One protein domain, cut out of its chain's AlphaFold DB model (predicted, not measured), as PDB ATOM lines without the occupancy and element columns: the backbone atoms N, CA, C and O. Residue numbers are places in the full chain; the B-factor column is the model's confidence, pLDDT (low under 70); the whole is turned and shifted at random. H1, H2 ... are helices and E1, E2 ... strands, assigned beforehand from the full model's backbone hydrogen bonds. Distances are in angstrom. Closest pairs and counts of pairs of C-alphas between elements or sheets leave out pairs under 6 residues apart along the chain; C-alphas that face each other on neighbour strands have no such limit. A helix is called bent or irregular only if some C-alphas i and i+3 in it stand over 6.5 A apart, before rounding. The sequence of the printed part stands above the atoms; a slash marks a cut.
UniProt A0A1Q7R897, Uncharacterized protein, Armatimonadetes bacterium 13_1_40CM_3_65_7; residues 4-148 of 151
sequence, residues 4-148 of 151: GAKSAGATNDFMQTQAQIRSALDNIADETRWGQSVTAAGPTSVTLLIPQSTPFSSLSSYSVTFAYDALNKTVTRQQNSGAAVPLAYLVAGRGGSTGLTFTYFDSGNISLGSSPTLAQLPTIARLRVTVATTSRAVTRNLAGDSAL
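Overview. This is residues 4 to 148 of the 151 residues of an uncharacterized protein of Armatimonadetes bacterium 13_1_40CM_3_65_7 (UniProt A0A1Q7R897). Two twisted antiparallel sheets stand partly face to face as a sandwich, and a long helix, H1, fills one open side between their edge strands E5 and E9. The short helix H2 lies at the other side, by E1 and E7, and residues 4 to 9 of H1 stick out. The printed part has 145 residues, in the order H1, E1 to E7, H2, E8, E9; the sheets run E1-E2-E3-E4-E5 and E7-E6-E8-E9. The class is mixed, helices and strands; the whole is compact, with a radius of gyration of the C-alphas of 15.9 A, and elongated, spanning 52 by 33 by 24 A.

Along the chain. The larger sheet holds E1, residues 37 to 41, E2, 45 to 50, E3, 62 to 69 and 21.3 A long, E4, 74 to 79, and E5, 85 to 88. C-alpha 37 is at (351.430, 378.651, 388.527). The other sheet holds E6, residues 100 to 105, E7, 111 to 113, E8, 126 to 135 and 30.0 A long, and E9, 138 to 147 and 30.3 A long, ending at (361.119, 376.724, 392.124). H1, residues 4 to 34, is 45.4 A long and begins at (383.575, 409.543, 410.022). H2, residues 118 to 123, is irregular, but only just: C-alphas 119 and 122 are 7.0 A apart.

Arrangement. E1 to E5 form a meander, each strand the antiparallel neighbour of the one before, with N 39 and O 47 at 2.9 A, N 48 and O 64 at 2.8 A, N 65 and O 78 at 2.8 A, and N 77 and O 85 at 2.8 A. In the other sheet N 112 and O 104 are 2.8 A apart, N 103 and O 128 2.8 A, and N 131 and O 142 2.8 A. E7, H2 and E8 form a split strand-helix-strand unit, with E6 between its two strands and a right-handed crossover. Between the sheets, the closest C-alphas of E2 and E6 are those of Ser 45 and Phe 102, 7.1 A apart. H1 is on one face of each sheet, two layers each time: 9.0 A over E8 and E9, along the strands, and at a height of 9.9 A over the larger sheet. It touches E9, closest at Ala 29 and Ser 146, C-alphas 5.3 A apart, and E5, at Ala 24 and Leu 87, 5.3 A. H2 only grazes both sheets; it touches E1, closest at Val 38 and Leu 121, 5.8 A between C-alphas. Of the O i to N i+4 pairs 25 of 27 are within hydrogen-bond range in H1 and 0 of 2 in H2, where 2 of 3 O i to N i+3 pairs are.

Size, cuts and confidence. The C-alphas farthest apart, of Gly 4 and Ala 119, are 55.0 A apart. The printed part has no cut; E2 to E3 and E5 to E6 are long links. Residues 4 to 12 have pLDDT under 70.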
ATOM      1  N   GLY A   4     383.948 410.881 409.535       43.22
ATOM      2  CA  GLY A   4     383.575 409.543 410.022       43.22
ATOM      3  C   GLY A   4     382.080 409.368 410.329       43.22
ATOM      4  O   GLY A   4     381.522 408.309 410.072       43.22
ATOM      5  N   ALA A   5     381.389 410.411 410.802       49.06
ATOM      6  CA  ALA A   5     379.955 410.327 411.111       49.06
ATOM      7  C   ALA A   5     379.070 410.277 409.845       49.06
ATOM      8  O   ALA A   5     378.091 409.537 409.797       49.06
ATOM      9  N   LYS A   6     379.444 411.016 408.785       53.47
ATOM     10  CA  LYS A   6     378.736 411.013 407.489       53.47
ATOM     11  C   LYS A   6     379.011 409.754 406.658       53.47
ATOM     12  O   LYS A   6     378.186 409.405 405.808       53.47
ATOM     13  N   SER A   7     380.156 409.096 406.867       57.94
ATOM     14  CA  SER A   7     380.446 407.793 406.262       57.94
ATOM     15  C   SER A   7     379.751 406.664 407.021       57.94
ATOM     16  O   SER A   7     379.105 405.846 406.382       57.94
ATOM     17  N   ALA A   8     379.790 406.666 408.359       56.78
ATOM     18  CA  ALA A   8     379.146 405.643 409.184       56.78
ATOM     19  C   ALA A   8     377.621 405.606 408.999       56.78
ATOM     20  O   ALA A   8     377.065 404.528 408.810       56.78
ATOM     21  N   GLY A   9     376.955 406.769 408.964       60.12
ATOM     22  CA  GLY A   9     375.514 406.839 408.686       60.12
ATOM     23  C   GLY A   9     375.158 406.244 407.321       60.12
ATOM     24  O   GLY A   9     374.305 405.376 407.228       60.12
ATOM     25  N   ALA A  10     375.906 406.601 406.275       59.38
ATOM     26  CA  ALA A  10     375.662 406.080 404.930       59.38
ATOM     27  C   ALA A  10     375.958 404.582 404.786       59.38
ATOM     28  O   ALA A  10     375.301 403.894 404.007       59.38
ATOM     29  N   THR A  11     376.951 404.071 405.516       63.66
ATOM     30  CA  THR A  11     377.221 402.634 405.591       63.66
ATOM     31  C   THR A  11     376.091 401.907 406.317       63.66
ATOM     32  O   THR A  11     375.647 400.873 405.828       63.66
ATOM     33  N   ASN A  12     375.582 402.452 407.424       68.00
ATOM     34  CA  ASN A  12     374.463 401.863 408.162       68.00
ATOM     35  C   ASN A  12     373.175 401.848 407.334       68.00
ATOM     36  O   ASN A  12     372.554 400.792 407.226       68.00
ATOM     37  N   ASP A  13     372.835 402.957 406.672       70.38
ATOM     38  CA  ASP A  13     371.671 403.043 405.783       70.38
ATOM     39  C   ASP A  13     371.767 401.998 404.664       70.38
ATOM     40  O   ASP A  13     370.816 401.277 404.370       70.38
ATOM     41  N   PHE A  14     372.957 401.845 404.080       75.38
ATOM     42  CA  PHE A  14     373.199 400.866 403.028       75.38
ATOM     43  C   PHE A  14     373.111 399.415 403.519       75.38
ATOM     44  O   PHE A  14     372.585 398.554 402.811       75.38
ATOM     45  N   MET A  15     373.603 399.123 404.727       82.31
ATOM     46  CA  MET A  15     373.443 397.802 405.342       82.31
ATOM     47  C   MET A  15     371.971 397.501 405.638       82.31
ATOM     48  O   MET A  15     371.518 396.386 405.375       82.31
ATOM     49  N   GLN A  16     371.213 398.495 406.105       82.25
ATOM     50  CA  GLN A  16     369.779 398.365 406.338       82.25
ATOM     51  C   GLN A  16     369.022 398.094 405.033       82.25
ATOM     52  O   GLN A  16     368.209 397.172 404.983       82.25
ATOM     53  N   THR A  17     369.336 398.812 403.950       82.06
ATOM     54  CA  THR A  17     368.765 398.542 402.622       82.06
ATOM     55  C   THR A  17     369.063 397.117 402.159       82.06
ATOM     56  O   THR A  17     368.173 396.422 401.678       82.06
ATOM     57  N   GLN A  18     370.291 396.625 402.344       85.00
ATOM     58  CA  GLN A  18     370.616 395.241 401.989       85.00
ATOM     59  C   GLN A  18     369.853 394.214 402.832       85.00
ATOM     60  O   GLN A  18     369.460 393.177 402.302       85.00
ATOM     61  N   ALA A  19     369.648 394.471 404.126       87.19
ATOM     62  CA  ALA A  19     368.855 393.596 404.987       87.19
ATOM     63  C   ALA A  19     367.387 393.544 404.535       87.19
ATOM     64  O   ALA A  19     366.827 392.457 404.416       87.19
ATOM     65  N   GLN A  20     366.801 394.694 404.188       89.94
ATOM     66  CA  GLN A  20     365.452 394.767 403.620       89.94
ATOM     67  C   GLN A  20     365.347 394.005 402.296       89.94
ATOM     68  O   GLN A  20     364.402 393.251 402.100       89.94
ATOM     69  N   ILE A  21     366.336 394.141 401.406       91.38
ATOM     70  CA  ILE A  21     366.347 393.415 400.129       91.38
ATOM     71  C   ILE A  21     366.425 391.903 400.347       91.38
ATOM     72  O   ILE A  21     365.706 391.171 399.676       91.38
ATOM     73  N   ARG A  22     367.254 391.422 401.285       92.38
ATOM     74  CA  ARG A  22     367.296 389.988 401.625       92.38
ATOM     75  C   ARG A  22     365.944 389.510 402.142       92.38
ATOM     76  O   ARG A  22     365.395 388.575 401.582       92.38
ATOM     77  N   SER A  23     365.358 390.232 403.096       92.31
ATOM     78  CA  SER A  23     364.022 389.920 403.609       92.31
ATOM     79  C   SER A  23     362.954 389.918 402.509       92.31
ATOM     80  O   SER A  23     362.047 389.090 402.541       92.31
ATOM     81  N   ALA A  24     363.033 390.831 401.537       92.75
ATOM     82  CA  ALA A  24     362.116 390.867 400.403       92.75
ATOM     83  C   ALA A  24     362.312 389.660 399.474       92.75
ATOM     84  O   ALA A  24     361.330 389.052 399.061       92.75
ATOM     85  N   LEU A  25     363.562 389.289 399.177       94.44
ATOM     86  CA  LEU A  25     363.879 388.090 398.397       94.44
ATOM     87  C   LEU A  25     363.393 386.817 399.092       94.44
ATOM     88  O   LEU A  25     362.852 385.952 398.414       94.44
ATOM     89  N   ASP A  26     363.530 386.730 400.416       93.75
ATOM     90  CA  ASP A  26     363.041 385.595 401.201       93.75
ATOM     91  C   ASP A  26     361.512 385.496 401.131       93.75
ATOM     92  O   ASP A  26     360.989 384.435 400.808       93.75
ATOM     93  N   ASN A  27     360.789 386.614 401.293       92.19
ATOM     94  CA  ASN A  27     359.327 386.640 401.127       92.19
ATOM     95  C   ASN A  27     358.897 386.201 399.720       92.19
ATOM     96  O   ASN A  27     357.978 385.395 399.572       92.19
ATOM     97  N   ILE A  28     359.566 386.712 398.679       94.06
ATOM     98  CA  ILE A  28     359.261 386.328 397.296       94.06
ATOM     99  C   ILE A  28     359.543 384.840 397.083       94.06
ATOM    100  O   ILE A  28     358.716 384.141 396.497       94.06
ATOM    101  N   ALA A  29     360.688 384.345 397.554       94.00
ATOM    102  CA  ALA A  29     361.077 382.949 397.405       94.00
ATOM    103  C   ALA A  29     360.118 382.013 398.147       94.00
ATOM    104  O   ALA A  29     359.730 380.984 397.597       94.00
ATOM    105  N   ASP A  30     359.706 382.370 399.361       91.75
ATOM    106  CA  ASP A  30     358.791 381.562 400.156       91.75
ATOM    107  C   ASP A  30     357.420 381.461 399.498       91.75
ATOM    108  O   ASP A  30     356.931 380.354 399.306       91.75
ATOM    109  N   GLU A  31     356.825 382.565 399.048       92.06
ATOM    110  CA  GLU A  31     355.549 382.483 398.332       92.06
ATOM    111  C   GLU A  31     355.680 381.789 396.979       92.06
ATOM    112  O   GLU A  31     354.810 381.004 396.604       92.06
ATOM    113  N   THR A  32     356.798 381.984 396.279       93.69
ATOM    114  CA  THR A  32     357.072 381.254 395.037       93.69
ATOM    115  C   THR A  32     357.100 379.749 395.259       93.69
ATOM    116  O   THR A  32     356.497 379.021 394.474       93.69
ATOM    117  N   ARG A  33     357.718 379.269 396.345       93.56
ATOM    118  CA  ARG A  33     357.757 377.836 396.682       93.56
ATOM    119  C   ARG A  33     356.386 377.222 396.899       93.56
ATOM    120  O   ARG A  33     356.259 376.007 396.812       93.56
ATOM    121  N   TRP A  34     355.373 378.035 397.183       93.19
ATOM    122  CA  TRP A  34     353.984 377.590 397.274       93.19
ATOM    123  C   TRP A  34     353.174 377.884 396.017       93.19
ATOM    124  O   TRP A  34     352.072 377.354 395.887       93.19
ATOM    125  N   GLY A  35     353.706 378.677 395.088       92.19
ATOM    126  CA  GLY A  35     353.056 379.010 393.833       92.19
ATOM    127  C   GLY A  35     352.741 377.762 393.019       92.19
ATOM    128  O   GLY A  35     353.601 376.912 392.779       92.19
ATOM    129  N   GLN A  36     351.481 377.659 392.608       93.25
ATOM    130  CA  GLN A  36     350.995 376.595 391.741       93.25
ATOM    131  C   GLN A  36     351.262 376.923 390.269       93.25
ATOM    132  O   GLN A  36     351.541 376.024 389.484       93.25
ATOM    133  N   SER A  37     351.164 378.195 389.889       94.00
ATOM    134  CA  SER A  37     351.430 378.651 388.527       94.00
ATOM    135  C   SER A  37     351.746 380.144 388.487       94.00
ATOM    136  O   SER A  37     351.426 380.898 389.411       94.00
ATOM    137  N   VAL A  38     352.362 380.572 387.386       96.31
ATOM    138  CA  VAL A  38     352.533 381.985 387.038       96.31
ATOM    139  C   VAL A  38     351.382 382.399 386.125       96.31
ATOM    140  O   VAL A  38     351.152 381.771 385.096       96.31
ATOM    141  N   THR A  39     350.651 383.452 386.487       95.69
ATOM    142  CA  THR A  39     349.498 383.950 385.710       95.69
ATOM    143  C   THR A  39     349.819 385.212 384.918       95.69
ATOM    144  O   THR A  39     349.156 385.498 383.923       95.69
ATOM    145  N   ALA A  40     350.864 385.939 385.315       96.38
ATOM    146  CA  ALA A  40     351.455 387.022 384.545       96.38
ATOM    147  C   ALA A  40     352.956 387.103 384.838       96.38
ATOM    148  O   ALA A  40     353.385 386.926 385.977       96.38
ATOM    149  N   ALA A  41     353.751 387.391 383.815       96.94
ATOM    150  CA  ALA A  41     355.198 387.489 383.929       96.94
ATOM    151  C   ALA A  41     355.710 388.640 383.071       96.94
ATOM    152  O   ALA A  41     355.366 388.772 381.897       96.94
ATOM    153  N   GLY A  42     356.555 389.464 383.667       96.62
ATOM    154  CA  GLY A  42     357.259 390.539 383.001       96.62
ATOM    155  C   GLY A  42     358.641 390.746 383.610       96.62
ATOM    156  O   GLY A  42     359.006 390.093 384.594       96.62
ATOM    157  N   PRO A  43     359.424 391.683 383.055       95.81
ATOM    158  CA  PRO A  43     360.801 391.888 383.480       95.81
ATOM    159  C   PRO A  43     360.885 392.467 384.891       95.81
ATOM    160  O   PRO A  43     361.870 392.247 385.583       95.81
ATOM    161  N   THR A  44     359.858 393.193 385.331       96.25
ATOM    162  CA  THR A  44     359.833 393.920 386.610       96.25
ATOM    163  C   THR A  44     358.572 393.632 387.420       96.25
ATOM    164  O   THR A  44     358.293 394.334 388.391       96.25
ATOM    165  N   SER A  45     357.786 392.643 387.009       96.88
ATOM    166  CA  SER A  45     356.605 392.194 387.731       96.88
ATOM    167  C   SER A  45     356.328 390.723 387.456       96.88
ATOM    168  O   SER A  45     356.559 390.234 386.353       96.88
ATOM    169  N   VAL A  46     355.809 390.024 388.456       97.31
ATOM    170  CA  VAL A  46     355.327 388.648 388.333       97.31
ATOM    171  C   VAL A  46     354.071 388.491 389.173       97.31
ATOM    172  O   VAL A  46     354.004 389.024 390.281       97.31
ATOM    173  N   THR A  47     353.096 387.749 388.659       97.38
ATOM    174  CA  THR A  47     351.901 387.349 389.398       97.38
ATOM    175  C   THR A  47     351.855 385.834 389.510       97.38
ATOM    176  O   THR A  47     351.913 385.117 388.509       97.38
ATOM    177  N   LEU A  48     351.745 385.358 390.745       95.81
ATOM    178  CA  LEU A  48     351.676 383.949 391.100       95.81
ATOM    179  C   LEU A  48     350.278 383.616 391.606       95.81
ATOM    180  O   LEU A  48     349.660 384.418 392.312       95.81
ATOM    181  N   LEU A  49     349.804 382.418 391.285       95.12
ATOM    182  CA  LEU A  49     348.646 381.821 391.935       95.12
ATOM    183  C   LEU A  49     349.125 380.935 393.085       95.12
ATOM    184  O   LEU A  49     349.813 379.939 392.858       95.12
ATOM    185  N   ILE A  50     348.740 381.284 394.308       93.62
ATOM    186  CA  ILE A  50     349.015 380.494 395.507       93.62
ATOM    187  C   ILE A  50     347.757 379.676 395.843       93.62
ATOM    188  O   ILE A  50     346.671 380.255 395.964       93.62
ATOM    189  N   PRO A  51     347.856 378.343 395.981       91.19
ATOM    190  CA  PRO A  51     346.717 377.499 396.313       91.19
ATOM    191  C   PRO A  51     346.274 377.709 397.769       91.19
ATOM    192  O   PRO A  51     346.967 378.321 398.583       91.19
ATOM    193  N   GLN A  52     345.105 377.167 398.111       88.38
ATOM    194  CA  GLN A  52     344.666 377.072 399.506       88.38
ATOM    195  C   GLN A  52     345.553 376.112 400.321       88.38
ATOM    196  O   GLN A  52     346.335 375.340 399.763       88.38
ATOM    197  N   SER A  53     345.384 376.125 401.645       84.81
ATOM    198  CA  SER A  53     346.109 375.249 402.579       84.81
ATOM    199  C   SER A  53     347.629 375.456 402.543       84.81
ATOM    200  O   SER A  53     348.412 374.507 402.536       84.81
ATOM    201  N   THR A  54     348.039 376.721 402.531       83.31
ATOM    202  CA  THR A  54     349.433 377.154 402.685       83.31
ATOM    203  C   THR A  54     349.612 377.855 404.034       83.31
ATOM    204  O   THR A  54     348.622 378.293 404.628       83.31
ATOM    205  N   PRO A  55     350.854 378.027 404.530       81.06
ATOM    206  CA  PRO A  55     351.112 378.833 405.729       81.06
ATOM    207  C   PRO A  55     350.597 380.281 405.628       81.06
ATOM    208  O   PRO A  55     350.371 380.922 406.648       81.06
ATOM    209  N   PHE A  56     350.392 380.784 404.406       78.75
ATOM    210  CA  PHE A  56     349.919 382.141 404.121       78.75
ATOM    211  C   PHE A  56     348.395 382.248 404.006       78.75
ATOM    212  O   PHE A  56     347.831 383.316 404.232       78.75
ATOM    213  N   SER A  57     347.720 381.156 403.641       75.88
ATOM    214  CA  SER A  57     346.264 381.101 403.536       75.88
ATOM    215  C   SER A  57     345.761 379.672 403.708       75.88
ATOM    216  O   SER A  57     345.990 378.797 402.869       75.88
ATOM    217  N   SER A  58     345.024 379.436 404.791       74.62
ATOM    218  CA  SER A  58     344.432 378.133 405.096       74.62
ATOM    219  C   SER A  58     343.111 377.881 404.361       74.62
ATOM    220  O   SER A  58     342.788 376.725 404.101       74.62
ATOM    221  N   LEU A  59     342.375 378.940 404.002       76.44
ATOM    222  CA  LEU A  59     340.962 378.856 403.604       76.44
ATOM    223  C   LEU A  59     340.687 379.125 402.121       76.44
ATOM    224  O   LEU A  59     339.612 378.785 401.634       76.44
ATOM    225  N   SER A  60     341.592 379.786 401.394       88.00
ATOM    226  CA  SER A  60     341.345 380.156 399.992       88.00
ATOM    227  C   SER A  60     342.638 380.338 399.208       88.00
ATOM    228  O   SER A  60     343.647 380.782 399.755       88.00
ATOM    229  N   SER A  61     342.600 380.039 397.912       92.00
ATOM    230  CA  SER A  61     343.657 380.456 396.992       92.00
ATOM    231  C   SER A  61     343.687 381.978 396.859       92.00
ATOM    232  O   SER A  61     342.652 382.637 396.988       92.00
ATOM    233  N   TYR A  62     344.848 382.535 396.542       94.25
ATOM    234  CA  TYR A  62     345.001 383.962 396.272       94.25
ATOM    235  C   TYR A  62     346.021 384.194 395.161       94.25
ATOM    236  O   TYR A  62     346.888 383.356 394.913       94.25
ATOM    237  N   SER A  63     345.928 385.340 394.493       95.38
ATOM    238  CA  SER A  63     347.000 385.814 393.625       95.38
ATOM    239  C   SER A  63     347.916 386.758 394.391       95.38
ATOM    240  O   SER A  63     347.463 387.563 395.208       95.38
ATOM    241  N   VAL A  64     349.214 386.670 394.136       96.12
ATOM    242  CA  VAL A  64     350.190 387.639 394.636       96.12
ATOM    243  C   VAL A  64     350.980 388.200 393.477       96.12
ATOM    244  O   VAL A  64     351.494 387.456 392.648       96.12
ATOM    245  N   THR A  65     351.067 389.521 393.424       97.62
ATOM    246  CA  THR A  65     351.882 390.250 392.464       97.62
ATOM    247  C   THR A  65     353.066 390.857 393.191       97.62
ATOM    248  O   THR A  65     352.892 391.647 394.121       97.62
ATOM    249  N   PHE A  66     354.265 390.522 392.734       97.50
ATOM    250  CA  PHE A  66     355.474 391.248 393.088       97.50
ATOM    251  C   PHE A  66     355.822 392.180 391.942       97.50
ATOM    252  O   PHE A  66     355.886 391.739 390.796       97.50
ATOM    253  N   ALA A  67     356.031 393.461 392.225       97.19
ATOM    254  CA  ALA A  67     356.277 394.454 391.188       97.19
ATOM    255  C   ALA A  67     357.301 395.499 391.623       97.19
ATOM    256  O   ALA A  67     357.546 395.719 392.808       97.19
ATOM    257  N   TYR A  68     357.897 396.157 390.638       96.31
ATOM    258  CA  TYR A  68     358.705 397.343 390.852       96.31
ATOM    259  C   TYR A  68     357.852 398.602 390.754       96.31
ATOM    260  O   TYR A  68     357.265 398.884 389.708       96.31
ATOM    261  N   ASP A  69     357.846 399.397 391.814       94.44
ATOM    262  CA  ASP A  69     357.309 400.749 391.788       94.44
ATOM    263  C   ASP A  69     358.424 401.724 391.395       94.44
ATOM    264  O   ASP A  69     359.329 402.039 392.177       94.44
ATOM    265  N   ALA A  70     358.355 402.215 390.160       90.50
ATOM    266  CA  ALA A  70     359.345 403.129 389.613       90.50
ATOM    267  C   ALA A  70     359.286 404.542 390.214       90.50
ATOM    268  O   ALA A  70     360.306 405.238 390.154       90.50
ATOM    269  N   LEU A  71     358.142 404.962 390.768       89.62
ATOM    270  CA  LEU A  71     357.972 406.266 391.411       89.62
ATOM    271  C   LEU A  71     358.693 406.260 392.761       89.62
ATOM    272  O   LEU A  71     359.551 407.103 393.012       89.62
ATOM    273  N   ASN A  72     358.392 405.258 393.589       90.19
ATOM    274  CA  ASN A  72     358.926 405.155 394.946       90.19
ATOM    275  C   ASN A  72     360.260 404.392 395.026       90.19
ATOM    276  O   ASN A  72     360.881 404.360 396.086       90.19
ATOM    277  N   LYS A  73     360.718 403.785 393.920       91.44
ATOM    278  CA  LYS A  73     361.920 402.927 393.855       91.44
ATOM    279  C   LYS A  73     361.842 401.778 394.863       91.44
ATOM    280  O   LYS A  73     362.780 401.540 395.629       91.44
ATOM    281  N   THR A  74     360.701 401.091 394.885       93.06
ATOM    282  CA  THR A  74     360.432 399.993 395.823       93.06
ATOM    283  C   THR A  74     360.098 398.696 395.099       93.06
ATOM    284  O   THR A  74     359.614 398.706 393.967       93.06
ATOM    285  N   VAL A  75     360.358 397.567 395.760       95.19
ATOM    286  CA  VAL A  75     359.698 396.299 395.422       95.19
ATOM    287  C   VAL A  75     358.429 396.225 396.251       95.19
ATOM    288  O   VAL A  75     358.491 396.394 397.468       95.19
ATOM    289  N   THR A  76     357.298 395.964 395.613       96.69
ATOM    290  CA  THR A  76     355.998 395.855 396.269       96.69
ATOM    291  C   THR A  76     355.454 394.439 396.187       96.69
ATOM    292  O   THR A  76     355.769 393.683 395.268       96.69
ATOM    293  N   ARG A  77     354.621 394.097 397.167       96.75
ATOM    294  CA  ARG A  77     353.782 392.904 397.205       96.75
ATOM    295  C   ARG A  77     352.328 393.337 397.225       96.75
ATOM    296  O   ARG A  77     351.919 394.086 398.107       96.75
ATOM    297  N   GLN A  78     351.536 392.824 396.300       96.94
ATOM    298  CA  GLN A  78     350.098 393.041 396.257       96.94
ATOM    299  C   GLN A  78     349.389 391.695 396.272       96.94
ATOM    300  O   GLN A  78     349.654 390.849 395.427       96.94
ATOM    301  N   GLN A  79     348.479 391.500 397.218       94.81
ATOM    302  CA  GLN A  79     347.653 390.300 397.283       94.81
ATOM    303  C   GLN A  79     346.274 390.589 396.695       94.81
ATOM    304  O   GLN A  79     345.600 391.526 397.128       94.81
ATOM    305  N   ASN A  80     345.843 389.770 395.737       92.44
ATOM    306  CA  ASN A  80     344.620 389.960 394.965       92.44
ATOM    307  C   ASN A  80     344.545 391.402 394.417       92.44
ATOM    308  O   ASN A  80     345.509 391.910 393.851       92.44
ATOM    309  N   SER A  81     343.415 392.081 394.619       90.19
ATOM    310  CA  SER A  81     343.199 393.494 394.290       90.19
ATOM    311  C   SER A  81     343.461 394.449 395.468       90.19
ATOM    312  O   SER A  81     343.027 395.599 395.434       90.19
ATOM    313  N   GLY A  82     344.143 393.989 396.524       92.50
ATOM    314  CA  GLY A  82     344.456 394.793 397.709       92.50
ATOM    315  C   GLY A  82     345.482 395.901 397.449       92.50
ATOM    316  O   GLY A  82     345.975 396.071 396.335       92.50
ATOM    317  N   ALA A  83     345.833 396.654 398.493       93.94
ATOM    318  CA  ALA A  83     346.879 397.669 398.405       93.94
ATOM    319  C   ALA A  83     348.266 397.027 398.222       93.94
ATOM    320  O   ALA A  83     348.577 396.004 398.836       93.94
ATOM    321  N   ALA A  84     349.107 397.647 397.395       95.06
ATOM    322  CA  ALA A  84     350.497 397.244 397.242       95.06
ATOM    323  C   ALA A  84     351.307 397.672 398.477       95.06
ATOM    324  O   ALA A  84     351.337 398.848 398.837       95.06
ATOM    325  N   VAL A  85     351.969 396.712 399.121       95.50
ATOM    326  CA  VAL A  85     352.790 396.924 400.315       95.50
ATOM    327  C   VAL A  85     354.269 396.906 399.918       95.50
ATOM    328  O   VAL A  85     354.713 395.925 399.317       95.50
ATOM    329  N   PRO A  86     355.058 397.947 400.230       94.38
ATOM    330  CA  PRO A  86     356.496 397.937 399.979       94.38
ATOM    331  C   PRO A  86     357.219 396.881 400.830       94.38
ATOM    332  O   PRO A  86     357.046 396.832 402.045       94.38
ATOM    333  N   LEU A  87     358.059 396.064 400.192       92.94
ATOM    334  CA  LEU A  87     358.935 395.083 400.844       92.94
ATOM    335  C   LEU A  87     360.375 395.589 400.985       92.94
ATOM    336  O   LEU A  87     361.048 395.301 401.971       92.94
ATOM    337  N   ALA A  88     360.860 396.333 399.990       91.31
ATOM    338  CA  ALA A  88     362.205 396.896 399.979       91.31
ATOM    339  C   ALA A  88     362.204 398.295 399.361       91.31
ATOM    340  O   ALA A  88     361.462 398.557 398.412       91.31
ATOM    341  N   TYR A  89     363.075 399.160 399.876       89.56
ATOM    342  CA  TYR A  89     363.242 400.550 399.452       89.56
ATOM    343  C   TYR A  89     364.599 400.772 398.787       89.56
ATOM    344  O   TYR A  89     365.502 399.945 398.908       89.56
ATOM    345  N   LEU A  90     364.752 401.913 398.104       86.81
ATOM    346  CA  LEU A  90     366.001 402.312 397.438       86.81
ATOM    347  C   LEU A  90     366.488 401.265 396.421       86.81
ATOM    348  O   LEU A  90     367.688 401.012 396.257       86.81
ATOM    349  N   VAL A  91     365.528 400.650 395.737       87.56
ATOM    350  CA  VAL A  91     365.749 399.636 394.714       87.56
ATOM    351  C   VAL A  91     366.013 400.372 393.409       87.56
ATOM    352  O   VAL A  91     365.101 400.862 392.750       87.56
ATOM    353  N   ALA A  92     367.286 400.514 393.065       89.19
ATOM    354  CA  ALA A  92     367.728 401.236 391.884       89.19
ATOM    355  C   ALA A  92     369.033 400.641 391.351       89.19
ATOM    356  O   ALA A  92     370.020 400.468 392.076       89.19
ATOM    357  N   GLY A  93     369.047 400.369 390.051       84.81
ATOM    358  CA  GLY A  93     370.234 399.976 389.315       84.81
ATOM    359  C   GLY A  93     371.182 401.150 389.075       84.81
ATOM    360  O   GLY A  93     370.916 402.311 389.412       84.81
ATOM    361  N   ARG A  94     372.327 400.844 388.462       81.75
ATOM    362  CA  ARG A  94     373.344 401.845 388.133       81.75
ATOM    363  C   ARG A  94     372.742 402.933 387.240       81.75
ATOM    364  O   ARG A  94     372.011 402.630 386.297       81.75
ATOM    365  N   GLY A  95     373.042 404.194 387.547       78.00
ATOM    366  CA  GLY A  95     372.541 405.341 386.783       78.00
ATOM    367  C   GLY A  95     371.036 405.594 386.930       78.00
ATOM    368  O   GLY A  95     370.467 406.285 386.096       78.00
ATOM    369  N   GLY A  96     370.383 405.028 387.954       76.00
ATOM    370  CA  GLY A  96     368.944 405.198 388.184       76.00
ATOM    371  C   GLY A  96     368.058 404.250 387.371       76.00
ATOM    372  O   GLY A  96     366.839 404.424 387.350       76.00
ATOM    373  N   SER A  97     368.660 403.246 386.722       84.19
ATOM    374  CA  SER A  97     367.939 402.177 386.027       84.19
ATOM    375  C   SER A  97     367.084 401.342 386.989       84.19
ATOM    376  O   SER A  97     367.221 401.426 388.213       84.19
ATOM    377  N   THR A  98     366.162 400.547 386.447       87.81
ATOM    378  CA  THR A  98     365.285 399.689 387.251       87.81
ATOM    379  C   THR A  98     366.103 398.729 388.107       87.81
ATOM    380  O   THR A  98     366.955 398.002 387.605       87.81
ATOM    381  N   GLY A  99     365.848 398.744 389.416       90.75
ATOM    382  CA  GLY A  99     366.554 397.895 390.369       90.75
ATOM    383  C   GLY A  99     365.944 396.510 390.555       90.75
ATOM    384  O   GLY A  99     366.400 395.800 391.432       90.75
ATOM    385  N   LEU A 100     364.917 396.112 389.804       95.25
ATOM    386  CA  LEU A 100     364.288 394.795 389.928       95.25
ATOM    387  C   LEU A 100     364.299 394.087 388.580       95.25
ATOM    388  O   LEU A 100     363.978 394.687 387.557       95.25
ATOM    389  N   THR A 101     364.652 392.811 388.566       96.25
ATOM    390  CA  THR A 101     364.581 391.988 387.360       96.25
ATOM    391  C   THR A 101     364.117 390.585 387.702       96.25
ATOM    392  O   THR A 101     364.662 389.964 388.612       96.25
ATOM    393  N   PHE A 102     363.150 390.077 386.948       97.00
ATOM    394  CA  PHE A 102     362.739 388.679 386.975       97.00
ATOM    395  C   PHE A 102     363.279 387.942 385.748       97.00
ATOM    396  O   PHE A 102     363.328 388.478 384.640       97.00
ATOM    397  N   THR A 103     363.705 386.700 385.944       97.50
ATOM    398  CA  THR A 103     364.078 385.766 384.879       97.50
ATOM    399  C   THR A 103     363.407 384.433 385.151       97.50
ATOM    400  O   THR A 103     363.407 383.966 386.290       97.50
ATOM    401  N   TYR A 104     362.837 383.832 384.116       97.88
ATOM    402  CA  TYR A 104     361.985 382.655 384.226       97.88
ATOM    403  C   TYR A 104     362.644 381.455 383.559       97.88
ATOM    404  O   TYR A 104     363.358 381.602 382.565       97.88
ATOM    405  N   PHE A 105     362.393 380.273 384.107       97.50
ATOM    406  CA  PHE A 105     362.944 379.016 383.623       97.50
ATOM    407  C   PHE A 105     361.857 377.948 383.594       97.50
ATOM    408  O   PHE A 105     360.963 377.941 384.446       97.50
ATOM    409  N   ASP A 106     361.948 377.044 382.624       95.88
ATOM    410  CA  ASP A 106     361.117 375.843 382.594       95.88
ATOM    411  C   ASP A 106     361.645 374.739 383.532       95.88
ATOM    412  O   ASP A 106     362.645 374.915 384.237       95.88
ATOM    413  N   SER A 107     360.966 373.588 383.561       94.19
ATOM    414  CA  SER A 107     361.344 372.435 384.395       94.19
ATOM    415  C   SER A 107     362.676 371.790 383.991       94.19
ATOM    416  O   SER A 107     363.301 371.108 384.802       94.19
ATOM    417  N   GLY A 108     363.152 372.041 382.769       93.81
ATOM    418  CA  GLY A 108     364.474 371.646 382.289       93.81
ATOM    419  C   GLY A 108     365.584 372.634 382.663       93.81
ATOM    420  O   GLY A 108     366.725 372.442 382.246       93.81
ATOM    421  N   ASN A 109     365.278 373.685 383.438       92.56
ATOM    422  CA  ASN A 109     366.144 374.843 383.682       92.56
ATOM    423  C   ASN A 109     366.527 375.616 382.402       92.56
ATOM    424  O   ASN A 109     367.534 376.330 382.388       92.56
ATOM    425  N   ILE A 110     365.733 375.518 381.333       96.00
ATOM    426  CA  ILE A 110     365.926 376.324 380.128       96.00
ATOM    427  C   ILE A 110     365.377 377.722 380.397       96.00
ATOM    428  O   ILE A 110     364.265 377.895 380.895       96.00
ATOM    429  N   SER A 111     366.178 378.739 380.080       96.00
ATOM    430  CA  SER A 111     365.779 380.135 380.253       96.00
ATOM    431  C   SER A 111     364.672 380.512 379.272       96.00
ATOM    432  O   SER A 111     364.834 380.396 378.058       96.00
ATOM    433  N   LEU A 112     363.581 381.046 379.812       96.75
ATOM    434  CA  LEU A 112     362.485 381.672 379.072       96.75
ATOM    435  C   LEU A 112     362.665 383.202 378.984       96.75
ATOM    436  O   LEU A 112     361.809 383.911 378.457       96.75
ATOM    437  N   GLY A 113     363.783 383.725 379.502       96.56
ATOM    438  CA  GLY A 113     364.089 385.154 379.540       96.56
ATOM    439  C   GLY A 113     363.322 385.905 380.629       96.56
ATOM    440  O   GLY A 113     362.900 385.328 381.628       96.56
ATOM    441  N   SER A 114     363.180 387.222 380.461       95.56
ATOM    442  CA  SER A 114     362.491 388.116 381.406       95.56
ATOM    443  C   SER A 114     361.067 388.487 380.979       95.56
ATOM    444  O   SER A 114     360.366 389.163 381.722       95.56
ATOM    445  N   SER A 115     360.650 388.077 379.782       95.81
ATOM    446  CA  SER A 115     359.343 388.404 379.200       95.81
ATOM    447  C   SER A 115     358.780 387.185 378.455       95.81
ATOM    448  O   SER A 115     358.692 387.213 377.225       95.81
ATOM    449  N   PRO A 116     358.472 386.084 379.164       95.19
ATOM    450  CA  PRO A 116     357.906 384.893 378.545       95.19
ATOM    451  C   PRO A 116     356.532 385.208 377.944       95.19
ATOM    452  O   PRO A 116     355.779 386.049 378.439       95.19
ATOM    453  N   THR A 117     356.201 384.529 376.852       95.56
ATOM    454  CA  THR A 117     354.904 384.673 376.181       95.56
ATOM    455  C   THR A 117     353.778 384.047 377.007       95.56
ATOM    456  O   THR A 117     354.019 383.184 377.851       95.56
ATOM    457  N   LEU A 118     352.524 384.415 376.721       93.06
ATOM    458  CA  LEU A 118     351.351 383.831 377.392       93.06
ATOM    459  C   LEU A 118     351.304 382.296 377.290       93.06
ATOM    460  O   LEU A 118     350.915 381.631 378.245       93.06
ATOM    461  N   ALA A 119     351.754 381.734 376.164       94.25
ATOM    462  CA  ALA A 119     351.824 380.288 375.955       94.25
ATOM    463  C   ALA A 119     352.906 379.599 376.807       94.25
ATOM    464  O   ALA A 119     352.813 378.403 377.062       94.25
ATOM    465  N   GLN A 120     353.921 380.345 377.252       95.12
ATOM    466  CA  GLN A 120     355.017 379.843 378.083       95.12
ATOM    467  C   GLN A 120     354.739 379.982 379.585       95.12
ATOM    468  O   GLN A 120     355.443 379.375 380.383       95.12
ATOM    469  N   LEU A 121     353.726 380.746 380.009       94.81
ATOM    470  CA  LEU A 121     353.418 380.905 381.437       94.81
ATOM    471  C   LEU A 121     353.175 379.572 382.170       94.81
ATOM    472  O   LEU A 121     353.743 379.400 383.250       94.81
ATOM    473  N   PRO A 122     352.425 378.600 381.605       94.00
ATOM    474  CA  PRO A 122     352.198 377.314 382.265       94.00
ATOM    475  C   PRO A 122     353.446 376.426 382.340       94.00
ATOM    476  O   PRO A 122     353.427 375.428 383.051       94.00
ATOM    477  N   THR A 123     354.505 376.744 381.584       94.81
ATOM    478  CA  THR A 123     355.751 375.966 381.579       94.81
ATOM    479  C   THR A 123     356.790 376.520 382.545       94.81
ATOM    480  O   THR A 123     357.830 375.894 382.724       94.81
ATOM    481  N   ILE A 124     356.558 377.698 383.138       96.56
ATOM    482  CA  ILE A 124     357.477 378.281 384.116       96.56
ATOM    483  C   ILE A 124     357.472 377.392 385.358       96.56
ATOM    484  O   ILE A 124     356.450 377.261 386.020       96.56
ATOM    485  N   ALA A 125     358.632 376.835 385.693       96.25
ATOM    486  CA  ALA A 125     358.838 376.017 386.886       96.25
ATOM    487  C   ALA A 125     359.676 376.738 387.944       96.25
ATOM    488  O   ALA A 125     359.650 376.382 389.120       96.25
ATOM    489  N   ARG A 126     360.440 377.757 387.545       96.19
ATOM    490  CA  ARG A 126     361.390 378.442 388.417       96.19
ATOM    491  C   ARG A 126     361.533 379.899 388.017       96.19
ATOM    492  O   ARG A 126     361.482 380.251 386.839       96.19
ATOM    493  N   LEU A 127     361.756 380.742 389.014       96.06
ATOM    494  CA  LEU A 127     362.061 382.151 388.818       96.06
ATOM    495  C   LEU A 127     363.322 382.541 389.576       96.06
ATOM    496  O   LEU A 127     363.616 382.045 390.665       96.06
ATOM    497  N   ARG A 128     364.050 383.470 388.972       96.56
ATOM    498  CA  ARG A 128     365.156 384.191 389.577       96.56
ATOM    499  C   ARG A 128     364.781 385.653 389.661       96.56
ATOM    500  O   ARG A 128     364.458 386.276 388.653       96.56
ATOM    501  N   VAL A 129     364.882 386.202 390.856       96.19
ATOM    502  CA  VAL A 129     364.686 387.620 391.129       96.19
ATOM    503  C   VAL A 129     366.044 388.227 391.387       96.19
ATOM    504  O   VAL A 129     366.801 387.713 392.201       96.19
ATOM    505  N   THR A 130     366.364 389.321 390.716       95.44
ATOM    506  CA  THR A 130     367.555 390.120 390.997       95.44
ATOM    507  C   THR A 130     367.119 391.502 391.436       95.44
ATOM    508  O   THR A 130     366.372 392.175 390.729       95.44
ATOM    509  N   VAL A 131     367.600 391.927 392.598       93.75
ATOM    510  CA  VAL A 131     367.364 393.252 393.153       93.75
ATOM    511  C   VAL A 131     368.693 393.990 393.232       93.75
ATOM    512  O   VAL A 131     369.647 393.517 393.852       93.75
ATOM    513  N   ALA A 132     368.762 395.150 392.598       91.88
ATOM    514  CA  ALA A 132     369.881 396.064 392.642       91.88
ATOM    515  C   ALA A 132     369.551 397.273 393.519       91.88
ATOM    516  O   ALA A 132     368.477 397.869 393.428       91.88
ATOM    517  N   THR A 133     370.519 397.667 394.338       88.50
ATOM    518  CA  THR A 133     370.511 398.943 395.050       88.50
ATOM    519  C   THR A 133     371.808 399.683 394.782       88.50
ATOM    520  O   THR A 133     372.887 399.083 394.752       88.50
ATOM    521  N   THR A 134     371.706 400.989 394.557       84.38
ATOM    522  CA  THR A 134     372.843 401.856 394.266       84.38
ATOM    523  C   THR A 134     372.918 402.954 395.312       84.38
ATOM    524  O   THR A 134     371.997 403.755 395.439       84.38
ATOM    525  N   SER A 135     374.043 403.033 396.023       79.94
ATOM    526  CA  SER A 135     374.333 404.103 396.977       79.94
ATOM    527  C   SER A 135     375.677 404.738 396.649       79.94
ATOM    528  O   SER A 135     376.683 404.038 396.540       79.94
ATOM    529  N   ARG A 136     375.693 406.067 396.463       72.12
ATOM    530  CA  ARG A 136     376.907 406.892 396.279       72.12
ATOM    531  C   ARG A 136     377.956 406.270 395.330       72.12
ATOM    532  O   ARG A 136     379.140 406.267 395.640       72.12
ATOM    533  N   ALA A 137     377.500 405.757 394.181       74.31
ATOM    534  CA  ALA A 137     378.268 405.087 393.114       74.31
ATOM    535  C   ALA A 137     378.604 403.591 393.291       74.31
ATOM    536  O   ALA A 137     379.126 402.983 392.356       74.31
ATOM    537  N   VAL A 138     378.244 402.964 394.411       79.44
ATOM    538  CA  VAL A 138     378.339 401.506 394.585       79.44
ATOM    539  C   VAL A 138     376.984 400.873 394.298       79.44
ATOM    540  O   VAL A 138     376.004 401.180 394.972       79.44
ATOM    541  N   THR A 139     376.939 399.959 393.331       84.69
ATOM    542  CA  THR A 139     375.764 399.122 393.060       84.69
ATOM    543  C   THR A 139     375.994 397.729 393.639       84.69
ATOM    544  O   THR A 139     377.069 397.144 393.476       84.69
ATOM    545  N   ARG A 140     374.993 397.193 394.335       87.19
ATOM    546  CA  ARG A 140     374.965 395.808 394.815       87.19
ATOM    547  C   ARG A 140     373.762 395.108 394.230       87.19
ATOM    548  O   ARG A 140     372.659 395.641 394.307       87.19
ATOM    549  N   ASN A 141     373.997 393.905 393.728       90.31
ATOM    550  CA  ASN A 141     372.962 393.038 393.197       90.31
ATOM    551  C   ASN A 141     372.826 391.852 394.142       90.31
ATOM    552  O   ASN A 141     373.817 391.192 394.457       90.31
ATOM    553  N   LEU A 142     371.607 391.598 394.595       91.25
ATOM    554  CA  LEU A 142     371.242 390.408 395.340       91.25
ATOM    555  C   LEU A 142     370.269 389.613 394.483       91.25
ATOM    556  O   LEU A 142     369.366 390.194 393.884       91.25
ATOM    557  N   ALA A 143     370.467 388.303 394.412       92.88
ATOM    558  CA  ALA A 143     369.588 387.422 393.667       92.88
ATOM    559  C   ALA A 143     368.964 386.387 394.601       92.88
ATOM    560  O   ALA A 143     369.653 385.817 395.446       92.88
ATOM    561  N   GLY A 144     367.667 386.171 394.431       92.81
ATOM    562  CA  GLY A 144     366.911 385.076 395.020       92.81
ATOM    563  C   GLY A 144     366.422 384.161 393.910       92.81
ATOM    564  O   GLY A 144     366.167 384.606 392.789       92.81
ATOM    565  N   ASP A 145     366.332 382.876 394.202       93.25
ATOM    566  CA  ASP A 145     365.985 381.870 393.215       93.25
ATOM    567  C   ASP A 145     365.120 380.790 393.870       93.25
ATOM    568  O   ASP A 145     365.415 380.324 394.976       93.25
ATOM    569  N   SER A 146     364.009 380.457 393.219       94.38
ATOM    570  CA  SER A 146     362.976 379.595 393.782       94.38
ATOM    571  C   SER A 146     362.216 378.855 392.689       94.38
ATOM    572  O   SER A 146     361.792 379.453 391.696       94.38
ATOM    573  N   ALA A 147     362.025 377.554 392.904       94.94
ATOM    574  CA  ALA A 147     361.119 376.724 392.124       94.94
ATOM    575  C   ALA A 147     359.683 376.846 392.654       94.94
ATOM    576  O   ALA A 147     359.478 377.074 393.848       94.94
ATOM    577  N   LEU A 148     358.714 376.703 391.755       93.19
ATOM    578  CA  LEU A 148     357.290 376.604 392.061       93.19
ATOM    579  C   LEU A 148     356.974 375.232 392.657       93.19
ATOM    580  O   LEU A 148     357.655 374.254 392.367       93.19
TER     581      LEU A 148